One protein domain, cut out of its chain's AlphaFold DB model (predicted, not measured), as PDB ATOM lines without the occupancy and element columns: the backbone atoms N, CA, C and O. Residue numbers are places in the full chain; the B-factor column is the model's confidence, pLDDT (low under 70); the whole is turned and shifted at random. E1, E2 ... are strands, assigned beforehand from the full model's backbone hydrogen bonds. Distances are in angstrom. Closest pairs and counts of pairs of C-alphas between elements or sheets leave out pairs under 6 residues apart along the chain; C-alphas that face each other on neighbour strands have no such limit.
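Overview. This is residues 19 to 109 of the 245 residues of an uncharacterized protein of marine metagenome (UniProt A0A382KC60). The printed part is one open sheet of seven strands laid side by side in chain order, twisted and curled, with no named element over either face. The hairpin of E1 and E2 makes a long arm that runs on past the end of E3, and its turn at residues 32 to 36 lies at one end of the longest axis. Of the 91 printed residues, 68 are in the seven named strands; there is no named helix, the class is all strand, and the order across the antiparallel sheet is E1, E2, E3, E4, E5, E6, E7. The whole is loose, with a radius of gyration of the C-alphas of 17.7 A, and elongated, spanning 62 by 33 by 22 A.

Arrangement. The sheet is a meander, each strand the antiparallel neighbour of the one before, and each two successive strands form a hairpin. E3, residues 52 to 58, and E4, residues 64 to 73, have directions 173 degrees apart; N 55 and O 68 are 2.8 A apart, within hydrogen-bond range. On the other side of E3 is E2, residues 37 to 49, at 169 degrees, with N 47 and O 54 at 2.8 A. The edge strand E1, residues 20 to 31, runs at 170 degrees to E2; N 24 and O 44 are 2.9 A apart, and N 30 and O 38 are also at 2.9 A. Beyond E4 comes E5, residues 76 to 83, at 170 degrees to it, with N 69 and O 80 at 2.8 A. E5 bends by 60 degrees at residue 80. E6, residues 86 to 95, stands at 165 degrees to E5, with N 79 and O 90 at 2.8 A. The other edge strand, E7, residues 98 to 105, stands at 165 degrees to E6, with N 91 and O 102 at 2.9 A. E1 and E7 are apart. From edge to edge the strands' lines turn by 63 degrees and the way across the sheet by 71 degrees.

Along the chain. E1 begins at C-alpha 20, (11.899, 14.057, 36.337), and is 36.0 A long. E2, the longest by residues, measures 39.6 A, E4 26.8 A and E6 27.5 A. E3 is 20.3 A, E5 18.3 A and E7 22.4 A long; E7 ends at C-alpha 105, (37.751, 18.255, 25.514).

Size, cuts and confidence. The two C-alphas farthest apart, those of Ala 34 and Gly 96, are 62.6 A apart. The printed part, residues 19 to 109, has no cut, and its six links between strands are tight. The mean pLDDT of the printed part is 92.2, and no printed residue is under 70.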
ATOM      1  N   SER A  19       9.303  13.701  32.293       77.56
ATOM      2  CA  SER A  19      10.511  14.354  32.773       77.56
ATOM      3  C   SER A  19      10.535  14.326  34.302       77.56
ATOM      4  O   SER A  19       9.503  14.490  34.951       77.56
ATOM      5  N   SER A  20      11.708  14.110  34.886       87.62
ATOM      6  CA  SER A  20      11.899  14.057  36.337       87.62
ATOM      7  C   SER A  20      13.070  14.932  36.747       87.62
ATOM      8  O   SER A  20      14.044  15.035  36.008       87.62
ATOM      9  N   VAL A  21      13.009  15.508  37.944       91.44
ATOM     10  CA  VAL A  21      14.152  16.190  38.559       91.44
ATOM     11  C   VAL A  21      14.539  15.428  39.816       91.44
ATOM     12  O   VAL A  21      13.691  15.181  40.672       91.44
ATOM     13  N   ALA A  22      15.809  15.052  39.912       90.06
ATOM     14  CA  ALA A  22      16.410  14.452  41.093       90.06
ATOM     15  C   ALA A  22      17.469  15.399  41.664       90.06
ATOM     16  O   ALA A  22      18.214  16.027  40.913       90.06
ATOM     17  N   ILE A  23      17.526  15.489  42.989       91.75
ATOM     18  CA  ILE A  23      18.547  16.234  43.723       91.75
ATOM     19  C   ILE A  23      19.149  15.268  44.740       91.75
ATOM     20  O   ILE A  23      18.414  14.616  45.483       91.75
ATOM     21  N   SER A  24      20.469  15.170  44.758       92.19
ATOM     22  CA  SER A  24      21.252  14.416  45.736       92.19
ATOM     23  C   SER A  24      22.433  15.263  46.194       92.19
ATOM     24  O   SER A  24      22.719  16.292  45.587       92.19
ATOM     25  N   GLY A  25      23.124  14.845  47.244       89.19
ATOM     26  CA  GLY A  25      24.274  15.578  47.740       89.19
ATOM     27  C   GLY A  25      24.831  14.996  49.023       89.19
ATOM     28  O   GLY A  25      24.134  14.232  49.698       89.19
ATOM     29  N   ASP A  26      26.052  15.401  49.344       88.25
ATOM     30  CA  ASP A  26      26.764  15.025  50.556       88.25
ATOM     31  C   ASP A  26      26.882  16.244  51.465       88.25
ATOM     32  O   ASP A  26      27.143  17.360  51.022       88.25
ATOM     33  N   TYR A  27      26.633  16.035  52.753       86.81
ATOM     34  CA  TYR A  27      26.706  17.076  53.766       86.81
ATOM     35  C   TYR A  27      27.623  16.614  54.885       86.81
ATOM     36  O   TYR A  27      27.380  15.570  55.500       86.81
ATOM     37  N   GLU A  28      28.622  17.430  55.202       85.31
ATOM     38  CA  GLU A  28      29.503  17.209  56.338       85.31
ATOM     39  C   GLU A  28      29.383  18.377  57.313       85.31
ATOM     40  O   GLU A  28      29.404  19.545  56.932       85.31
ATOM     41  N   GLY A  29      29.232  18.061  58.598       88.38
ATOM     42  CA  GLY A  29      29.161  19.043  59.672       88.38
ATOM     43  C   GLY A  29      30.148  18.688  60.773       88.38
ATOM     44  O   GLY A  29      30.089  17.591  61.323       88.38
ATOM     45  N   THR A  30      31.010  19.631  61.144       88.69
ATOM     46  CA  THR A  30      31.972  19.464  62.239       88.69
ATOM     47  C   THR A  30      31.660  20.448  63.358       88.69
ATOM     48  O   THR A  30      31.619  21.656  63.143       88.69
ATOM     49  N   LEU A  31      31.466  19.932  64.576       86.69
ATOM     50  CA  LEU A  31      31.395  20.726  65.804       86.69
ATOM     51  C   LEU A  31      32.662  20.484  66.625       86.69
ATOM     52  O   LEU A  31      32.934  19.368  67.061       86.69
ATOM     53  N   THR A  32      33.432  21.539  66.857       88.88
ATOM     54  CA  THR A  32      34.653  21.464  67.668       88.88
ATOM     55  C   THR A  32      34.345  21.538  69.165       88.88
ATOM     56  O   THR A  32      33.318  22.077  69.582       88.88
ATOM     57  N   GLN A  33      35.281  21.084  70.005       85.19
ATOM     58  CA  GLN A  33      35.194  21.243  71.466       85.19
ATOM     59  C   GLN A  33      35.126  22.723  71.901       85.19
ATOM     60  O   GLN A  33      34.584  23.031  72.959       85.19
ATOM     61  N   ALA A  34      35.631  23.641  71.069       91.81
ATOM     62  CA  ALA A  34      35.536  25.087  71.272       91.81
ATOM     63  C   ALA A  34      34.163  25.678  70.881       91.81
ATOM     64  O   ALA A  34      33.970  26.886  70.982       91.81
ATOM     65  N   GLY A  35      33.215  24.855  70.415       88.06
ATOM     66  CA  GLY A  35      31.881  25.292  69.995       88.06
ATOM     67  C   GLY A  35      31.826  25.929  68.604       88.06
ATOM     68  O   GLY A  35      30.787  26.461  68.223       88.06
ATOM     69  N   VAL A  36      32.919  25.882  67.834       91.62
ATOM     70  CA  VAL A  36      32.931  26.321  66.430       91.62
ATOM     71  C   VAL A  36      32.304  25.233  65.571       91.62
ATOM     72  O   VAL A  36      32.709  24.072  65.668       91.62
ATOM     73  N   TYR A  37      31.340  25.630  64.745       88.31
ATOM     74  CA  TYR A  37      30.650  24.768  63.798       88.31
ATOM     75  C   TYR A  37      31.041  25.133  62.360       88.31
ATOM     76  O   TYR A  37      30.972  26.306  61.988       88.31
ATOM     77  N   SER A  38      31.431  24.140  61.563       86.44
ATOM     78  CA  SER A  38      31.681  24.263  60.124       86.44
ATOM     79  C   SER A  38      30.854  23.241  59.357       86.44
ATOM     80  O   SER A  38      30.565  22.159  59.871       86.44
ATOM     81  N   GLN A  39      30.486  23.582  58.124       86.81
ATOM     82  CA  GLN A  39      29.747  22.692  57.241       86.81
ATOM     83  C   GLN A  39      30.242  22.788  55.802       86.81
ATOM     84  O   GLN A  39      30.664  23.863  55.372       86.81
ATOM     85  N   THR A  40      30.110  21.690  55.074       84.19
ATOM     86  CA  THR A  40      30.249  21.601  53.618       84.19
ATOM     87  C   THR A  40      28.995  20.944  53.043       84.19
ATOM     88  O   THR A  40      28.282  20.214  53.741       84.19
ATOM     89  N   LEU A  41      28.667  21.278  51.798       85.56
ATOM     90  CA  LEU A  41      27.528  20.710  51.089       85.56
ATOM     91  C   LEU A  41      27.854  20.614  49.601       85.56
ATOM     92  O   LEU A  41      27.936  21.647  48.944       85.56
ATOM     93  N   ASP A  42      27.928  19.393  49.090       88.81
ATOM     94  CA  ASP A  42      28.026  19.107  47.661       88.81
ATOM     95  C   ASP A  42      26.656  18.706  47.137       88.81
ATOM     96  O   ASP A  42      25.961  17.896  47.753       88.81
ATOM     97  N   LEU A  43      26.236  19.253  46.000       91.44
ATOM     98  CA  LEU A  43      24.932  18.970  45.404       91.44
ATOM     99  C   LEU A  43      25.075  18.475  43.971       91.44
ATOM    100  O   LEU A  43      25.809  19.030  43.164       91.44
ATOM    101  N   LYS A  44      24.255  17.490  43.620       94.06
ATOM    102  CA  LYS A  44      24.049  17.006  42.259       94.06
ATOM    103  C   LYS A  44      22.577  17.117  41.900       94.06
ATOM    104  O   LYS A  44      21.714  16.536  42.558       94.06
ATOM    105  N   LEU A  45      22.292  17.842  40.827       94.81
ATOM    106  CA  LEU A  45      20.958  18.012  40.270       94.81
ATOM    107  C   LEU A  45      20.909  17.332  38.905       94.81
ATOM    108  O   LEU A  45      21.777  17.569  38.070       94.81
ATOM    109  N   VAL A  46      19.896  16.500  38.670       95.69
ATOM    110  CA  VAL A  46      19.699  15.798  37.397       95.69
ATOM    111  C   VAL A  46      18.264  15.995  36.926       95.69
ATOM    112  O   VAL A  46      17.322  15.497  37.543       95.69
ATOM    113  N   GLY A  47      18.093  16.721  35.826       93.44
ATOM    114  CA  GLY A  47      16.834  16.812  35.095       93.44
ATOM    115  C   GLY A  47      16.824  15.803  33.954       93.44
ATOM    116  O   GLY A  47      17.568  15.966  32.996       93.44
ATOM    117  N   SER A  48      15.980  14.781  34.023       92.81
ATOM    118  CA  SER A  48      15.929  13.692  33.044       92.81
ATOM    119  C   SER A  48      14.654  13.720  32.216       92.81
ATOM    120  O   SER A  48      13.592  14.123  32.680       92.81
ATOM    121  N   THR A  49      14.761  13.229  30.989       89.00
ATOM    122  CA  THR A  49      13.673  12.909  30.062       89.00
ATOM    123  C   THR A  49      13.923  11.504  29.495       89.00
ATOM    124  O   THR A  49      15.022  10.970  29.656       89.00
ATOM    125  N   PRO A  50      12.975  10.899  28.758       85.88
ATOM    126  CA  PRO A  50      13.229   9.633  28.066       85.88
ATOM    127  C   PRO A  50      14.363   9.682  27.029       85.88
ATOM    128  O   PRO A  50      14.837   8.633  26.602       85.88
ATOM    129  N   PHE A  51      14.765  10.877  26.585       86.50
ATOM    130  CA  PHE A  51      15.708  11.064  25.480       86.50
ATOM    131  C   PHE A  51      17.072  11.595  25.921       86.50
ATOM    132  O   PHE A  51      17.956  11.742  25.081       86.50
ATOM    133  N   GLY A  52      17.248  11.898  27.206       91.50
ATOM    134  CA  GLY A  52      18.448  12.562  27.696       91.50
ATOM    135  C   GLY A  52      18.258  13.220  29.052       91.50
ATOM    136  O   GLY A  52      17.149  13.237  29.592       91.50
ATOM    137  N   SER A  53      19.330  13.790  29.585       95.56
ATOM    138  CA  SER A  53      19.323  14.490  30.868       95.56
ATOM    139  C   SER A  53      20.194  15.739  30.842       95.56
ATOM    140  O   SER A  53      21.032  15.892  29.963       95.56
ATOM    141  N   VAL A  54      19.995  16.627  31.806       97.06
ATOM    142  CA  VAL A  54      20.919  17.703  32.155       97.06
ATOM    143  C   VAL A  54      21.350  17.475  33.593       97.06
ATOM    144  O   VAL A  54      20.501  17.343  34.475       97.06
ATOM    145  N   THR A  55      22.655  17.439  33.819       96.69
ATOM    146  CA  THR A  55      23.268  17.285  35.134       96.69
ATOM    147  C   THR A  55      24.007  18.561  35.505       96.69
ATOM    148  O   THR A  55      24.654  19.186  34.664       96.69
ATOM    149  N   THR A  56      23.929  18.938  36.775       97.12
ATOM    150  CA  THR A  56      24.727  20.010  37.371       97.12
ATOM    151  C   THR A  56      25.299  19.529  38.694       97.12
ATOM    152  O   THR A  56      24.563  18.934  39.485       97.12
ATOM    153  N   ILE A  57      26.580  19.790  38.936       94.44
ATOM    154  CA  ILE A  57      27.233  19.561  40.227       94.44
ATOM    155  C   ILE A  57      27.674  20.910  40.782       94.44
ATOM    156  O   ILE A  57      28.259  21.721  40.063       94.44
ATOM    157  N   VAL A  58      27.333  21.151  42.043       92.81
ATOM    158  CA  VAL A  58      27.741  22.318  42.821       92.81
ATOM    159  C   VAL A  58      28.586  21.815  43.981       92.81
ATOM    160  O   VAL A  58      28.123  20.944  44.714       92.81
ATOM    161  N   ASP A  59      29.797  22.339  44.110       90.25
ATOM    162  CA  ASP A  59      30.740  21.951  45.162       90.25
ATOM    163  C   ASP A  59      30.472  22.658  46.503       90.25
ATOM    164  O   ASP A  59      29.612  23.547  46.612       90.25
ATOM    165  N   GLU A  60      31.273  22.329  47.517       84.88
ATOM    166  CA  GLU A  60      31.174  22.884  48.860       84.88
ATOM    167  C   GLU A  60      31.438  24.395  48.922       84.88
ATOM    168  O   GLU A  60      31.094  25.060  49.907       84.88
ATOM    169  N   THR A  61      32.022  24.962  47.863       87.81
ATOM    170  CA  THR A  61      32.270  26.399  47.710       87.81
ATOM    171  C   THR A  61      31.102  27.138  47.053       87.81
ATOM    172  O   THR A  61      31.125  28.367  46.963       87.81
ATOM    173  N   ASN A  62      30.027  26.427  46.696       84.00
ATOM    174  CA  ASN A  62      28.880  26.905  45.920       84.00
ATOM    175  C   ASN A  62      29.230  27.263  44.466       84.00
ATOM    176  O   ASN A  62      28.565  28.109  43.855       84.00
ATOM    177  N   THR A  63      30.256  26.627  43.902       90.38
ATOM    178  CA  THR A  63      30.650  26.790  42.500       90.38
ATOM    179  C   THR A  63      30.104  25.632  41.671       90.38
ATOM    180  O   THR A  63      30.099  24.488  42.111       90.38
ATOM    181  N   ILE A  64      29.632  25.917  40.454       92.50
ATOM    182  CA  ILE A  64      29.264  24.860  39.502       92.50
ATOM    183  C   ILE A  64      30.552  24.268  38.932       92.50
ATOM    184  O   ILE A  64      31.239  24.936  38.156       92.50
ATOM    185  N   THR A  65      30.858  23.029  39.299       93.81
ATOM    186  CA  THR A  65      32.014  22.286  38.783       93.81
ATOM    187  C   THR A  65      31.672  21.583  37.476       93.81
ATOM    188  O   THR A  65      32.424  21.687  36.508       93.81
ATOM    189  N   ASP A  66      30.476  20.992  37.402       95.94
ATOM    190  CA  ASP A  66      29.986  20.281  36.223       95.94
ATOM    191  C   ASP A  66      28.620  20.810  35.782       95.94
ATOM    192  O   ASP A  66      27.710  21.008  36.589       95.94
ATOM    193  N   LEU A  67      28.450  20.983  34.473       96.50
ATOM    194  CA  LEU A  67      27.173  21.286  33.833       96.50
ATOM    195  C   LEU A  67      27.174  20.669  32.441       96.50
ATOM    196  O   LEU A  67      27.802  21.202  31.525       96.50
ATOM    197  N   TYR A  68      26.448  19.572  32.270       97.31
ATOM    198  CA  TYR A  68      26.415  18.853  31.004       97.31
ATOM    199  C   TYR A  68      25.040  18.284  30.695       97.31
ATOM    200  O   TYR A  68      24.245  17.976  31.581       97.31
ATOM    201  N   ALA A  69      24.771  18.131  29.406       97.50
ATOM    202  CA  ALA A  69      23.615  17.440  28.882       97.50
ATOM    203  C   ALA A  69      24.042  16.108  28.267       97.50
ATOM    204  O   ALA A  69      25.071  16.030  27.599       97.50
ATOM    205  N   THR A  70      23.217  15.084  28.445       96.56
ATOM    206  CA  THR A  70      23.308  13.821  27.715       96.56
ATOM    207  C   THR A  70      22.075  13.635  26.848       96.56
ATOM    208  O   THR A  70      20.981  14.062  27.220       96.56
ATOM    209  N   ALA A  71      22.221  12.996  25.694       95.00
ATOM    210  CA  ALA A  71      21.100  12.667  24.824       95.00
ATOM    211  C   ALA A  71      21.336  11.359  24.075       95.00
ATOM    212  O   ALA A  71      22.466  11.034  23.731       95.00
ATOM    213  N   LYS A  72      20.257  10.639  23.758       92.69
ATOM    214  CA  LYS A  72      20.306   9.457  22.894       92.69
ATOM    215  C   LYS A  72      19.606   9.746  21.573       92.69
ATOM    216  O   LYS A  72      18.381   9.837  21.509       92.69
ATOM    217  N   LEU A  73      20.380   9.865  20.497       90.12
ATOM    218  CA  LEU A  73      19.895  10.177  19.154       90.12
ATOM    219  C   LEU A  73      20.148   8.996  18.219       90.12
ATOM    220  O   LEU A  73      21.266   8.756  17.778       90.12
ATOM    221  N   ARG A  74      19.085   8.250  17.889       89.00
ATOM    222  CA  ARG A  74      19.118   7.146  16.904       89.00
ATOM    223  C   ARG A  74      20.230   6.107  17.151       89.00
ATOM    224  O   ARG A  74      20.806   5.591  16.199       89.00
ATOM    225  N   GLY A  75      20.505   5.780  18.416       88.56
ATOM    226  CA  GLY A  75      21.537   4.804  18.798       88.56
ATOM    227  C   GLY A  75      22.938   5.392  19.001       88.56
ATOM    228  O   GLY A  75      23.870   4.638  19.266       88.56
ATOM    229  N   VAL A  76      23.075   6.715  18.903       95.25
ATOM    230  CA  VAL A  76      24.257   7.460  19.339       95.25
ATOM    231  C   VAL A  76      23.952   8.082  20.696       95.25
ATOM    232  O   VAL A  76      22.920   8.739  20.848       95.25
ATOM    233  N   ASP A  77      24.823   7.862  21.669       96.38
ATOM    234  CA  ASP A  77      24.813   8.547  22.955       96.38
ATOM    235  C   ASP A  77      25.709   9.789  22.838       96.38
ATOM    236  O   ASP A  77      26.819   9.714  22.322       96.38
ATOM    237  N   LEU A  78      25.198  10.953  23.227       97.06
ATOM    238  CA  LEU A  78      25.895  12.234  23.149       97.06
ATOM    239  C   LEU A  78      26.031  12.825  24.543       97.06
ATOM    240  O   LEU A  78      25.067  12.792  25.309       97.06
ATOM    241  N   THR A  79      27.168  13.460  24.804       97.44
ATOM    242  CA  THR A  79      27.415  14.289  25.985       97.44
ATOM    243  C   THR A  79      27.947  15.647  25.539       97.44
ATOM    244  O   THR A  79      28.825  15.733  24.683       97.44
ATOM    245  N   LEU A  80      27.402  16.727  26.095       96.69
ATOM    246  CA  LEU A  80      27.809  18.099  25.802       96.69
ATOM    247  C   LEU A  80      27.832  18.920  27.088       96.69
ATOM    248  O   LEU A  80      26.798  19.074  27.735       96.69
ATOM    249  N   GLY A  81      28.973  19.519  27.404       96.19
ATOM    250  CA  GLY A  81      29.123  20.448  28.522       96.19
ATOM    251  C   GLY A  81      30.325  20.109  29.388       96.19
ATOM    252  O   GLY A  81      31.220  19.395  28.953       96.19
ATOM    253  N   THR A  82      30.375  20.648  30.596       96.81
ATOM    254  CA  THR A  82      31.482  20.436  31.533       96.81
ATOM    255  C   THR A  82      31.242  19.178  32.354       96.81
ATOM    256  O   THR A  82      30.267  19.124  33.101       96.81
ATOM    257  N   VAL A  83      32.124  18.193  32.190       93.50
ATOM    258  CA  VAL A  83      32.153  16.917  32.918       93.50
ATOM    259  C   VAL A  83      33.507  16.826  33.606       93.50
ATOM    260  O   VAL A  83      34.522  17.054  32.947       93.50
ATOM    261  N   GLU A  84      33.527  16.539  34.907       91.19
ATOM    262  CA  GLU A  84      34.754  16.494  35.712       91.19
ATOM    263  C   GLU A  84      35.608  17.762  35.528       91.19
ATOM    264  O   GLU A  84      36.820  17.715  35.320       91.19
ATOM    265  N   SER A  85      34.950  18.928  35.560       90.12
ATOM    266  CA  SER A  85      35.560  20.250  35.344       90.12
ATOM    267  C   SER A  85      36.209  20.475  33.964       90.12
ATOM    268  O   SER A  85      36.908  21.472  33.767       90.12
ATOM    269  N   VAL A  86      35.942  19.617  32.969       93.31
ATOM    270  CA  VAL A  86      36.419  19.774  31.585       93.31
ATOM    271  C   VAL A  86      35.244  19.912  30.619       93.31
ATOM    272  O   VAL A  86      34.421  19.008  30.466       93.31
ATOM    273  N   SER A  87      35.160  21.045  29.914       95.38
ATOM    274  CA  SER A  87      34.151  21.238  28.866       95.38
ATOM    275  C   SER A  87      34.420  20.304  27.689       95.38
ATOM    276  O   SER A  87      35.449  20.409  27.034       95.38
ATOM    277  N   THR A  88      33.482  19.412  27.394       95.31
ATOM    278  CA  THR A  88      33.653  18.303  26.457       95.31
ATOM    279  C   THR A  88      32.436  18.164  25.548       95.31
ATOM    280  O   THR A  88      31.293  18.407  25.943       95.31
ATOM    281  N   ILE A  89      32.696  17.768  24.303       96.19
ATOM    282  CA  ILE A  89      31.693  17.182  23.413       96.19
ATOM    283  C   ILE A  89      32.097  15.733  23.193       96.19
ATOM    284  O   ILE A  89      33.230  15.478  22.795       96.19
ATOM    285  N   GLU A  90      31.184  14.804  23.432       97.19
ATOM    286  CA  GLU A  90      31.388  13.378  23.211       97.19
ATOM    287  C   GLU A  90      30.199  12.792  22.451       97.19
ATOM    288  O   GLU A  90      29.045  13.162  22.683       97.19
ATOM    289  N   ALA A  91      30.480  11.870  21.539       97.62
ATOM    290  CA  ALA A  91      29.485  11.030  20.899       97.62
ATOM    291  C   ALA A  91      29.989   9.588  20.859       97.62
ATOM    292  O   ALA A  91      31.113   9.341  20.427       97.62
ATOM    293  N   SER A  92      29.157   8.632  21.254       97.50
ATOM    294  CA  SER A  92      29.493   7.213  21.223       97.50
ATOM    295  C   SER A  92      28.370   6.365  20.640       97.50
ATOM    296  O   SER A  92      27.190   6.714  20.680       97.50
ATOM    297  N   THR A  93      28.727   5.239  20.031       97.62
ATOM    298  CA  THR A  93      27.759   4.252  19.552       97.62
ATOM    299  C   THR A  93      28.338   2.853  19.648       97.62
ATOM    300  O   THR A  93      29.527   2.650  19.404       97.62
ATOM    301  N   THR A  94      27.492   1.880  19.980       96.06
ATOM    302  CA  THR A  94      27.882   0.474  20.078       96.06
ATOM    303  C   THR A  94      27.210  -0.339  18.981       96.06
ATOM    304  O   THR A  94      25.982  -0.419  18.912       96.06
ATOM    305  N   VAL A  95      28.012  -1.002  18.150       92.00
ATOM    306  CA  VAL A  95      27.557  -1.895  17.082       92.00
ATOM    307  C   VAL A  95      28.309  -3.217  17.188       92.00
ATOM    308  O   VAL A  95      29.534  -3.252  17.185       92.00
ATOM    309  N   GLY A  96      27.576  -4.329  17.289       91.31
ATOM    310  CA  GLY A  96      28.180  -5.666  17.260       91.31
ATOM    311  C   GLY A  96      29.185  -5.943  18.386       91.31
ATOM    312  O   GLY A  96      30.133  -6.687  18.168       91.31
ATOM    313  N   GLY A  97      29.003  -5.338  19.567       92.19
ATOM    314  CA  GLY A  97      29.918  -5.494  20.708       92.19
ATOM    315  C   GLY A  97      31.146  -4.578  20.677       92.19
ATOM    316  O   GLY A  97      31.953  -4.640  21.601       92.19
ATOM    317  N   MET A  98      31.257  -3.718  19.659       96.06
ATOM    318  CA  MET A  98      32.270  -2.673  19.542       96.06
ATOM    319  C   MET A  98      31.637  -1.304  19.766       96.06
ATOM    320  O   MET A  98      30.661  -0.957  19.105       96.06
ATOM    321  N   THR A  99      32.199  -0.526  20.677       97.75
ATOM    322  CA  THR A  99      31.873   0.879  20.906       97.75
ATOM    323  C   THR A  99      32.888   1.749  20.190       97.75
ATOM    324  O   THR A  99      34.089   1.526  20.318       97.75
ATOM    325  N   VAL A 100      32.404   2.737  19.448       97.62
ATOM    326  CA  VAL A 100      33.214   3.817  18.885       97.62
ATOM    327  C   VAL A 100      32.828   5.092  19.615       97.62
ATOM    328  O   VAL A 100      31.637   5.400  19.685       97.62
ATOM    329  N   THR A 101      33.813   5.818  20.127       97.94
ATOM    330  CA  THR A 101      33.630   7.082  20.843       97.94
ATOM    331  C   THR A 101      34.459   8.157  20.164       97.94
ATOM    332  O   THR A 101      35.629   7.952  19.882       97.94
ATOM    333  N   MET A 102      33.863   9.312  19.898       97.25
ATOM    334  CA  MET A 102      34.584  10.509  19.487       97.25
ATOM    335  C   MET A 102      34.415  11.569  20.562       97.25
ATOM    336  O   MET A 102      33.287  11.845  20.972       97.25
ATOM    337  N   SER A 103      35.512  12.177  20.996       96.19
ATOM    338  CA  SER A 103      35.490  13.195  22.042       96.19
ATOM    339  C   SER A 103      36.366  14.391  21.688       96.19
ATOM    340  O   SER A 103      37.346  14.294  20.946       96.19
ATOM    341  N   LYS A 104      35.989  15.563  22.199       95.69
ATOM    342  CA  LYS A 104      36.780  16.788  22.114       95.69
ATOM    343  C   LYS A 104      36.679  17.569  23.424       95.69
ATOM    344  O   LYS A 104      35.740  18.354  23.588       95.69
ATOM    345  N   PRO A 105      37.641  17.400  24.342       95.25
ATOM    346  CA  PRO A 105      37.751  18.255  25.514       95.25
ATOM    347  C   PRO A 105      38.269  19.655  25.141       95.25
ATOM    348  O   PRO A 105      38.995  19.861  24.155       95.25
ATOM    349  N   SER A 106      37.906  20.655  25.937       93.06
ATOM    350  CA  SER A 106      38.382  22.032  25.822       93.06
ATOM    351  C   SER A 106      39.881  22.091  26.092       93.06
ATOM    352  O   SER A 106      40.351  21.553  27.087       93.06
ATOM    353  N   GLY A 107      40.645  22.727  25.203       90.12
ATOM    354  CA  GLY A 107      42.109  22.791  25.307       90.12
ATOM    355  C   GLY A 107      42.852  21.497  24.937       90.12
ATOM    356  O   GLY A 107      44.049  21.564  24.671       90.12
ATOM    357  N   GLY A 108      42.166  20.351  24.852       89.62
ATOM    358  CA  GLY A 108      42.740  19.082  24.387       89.62
ATOM    359  C   GLY A 108      42.585  18.853  22.881       89.62
ATOM    360  O   GLY A 108      42.035  19.693  22.166       89.62
ATOM    361  N   LYS A 109      43.062  17.707  22.392       90.88
ATOM    362  CA  LYS A 109      42.878  17.265  20.999       90.88
ATOM    363  C   LYS A 109      41.600  16.441  20.858       90.88
ATOM    364  O   LYS A 109      41.102  15.899  21.839       90.88
TER     365      LYS A 109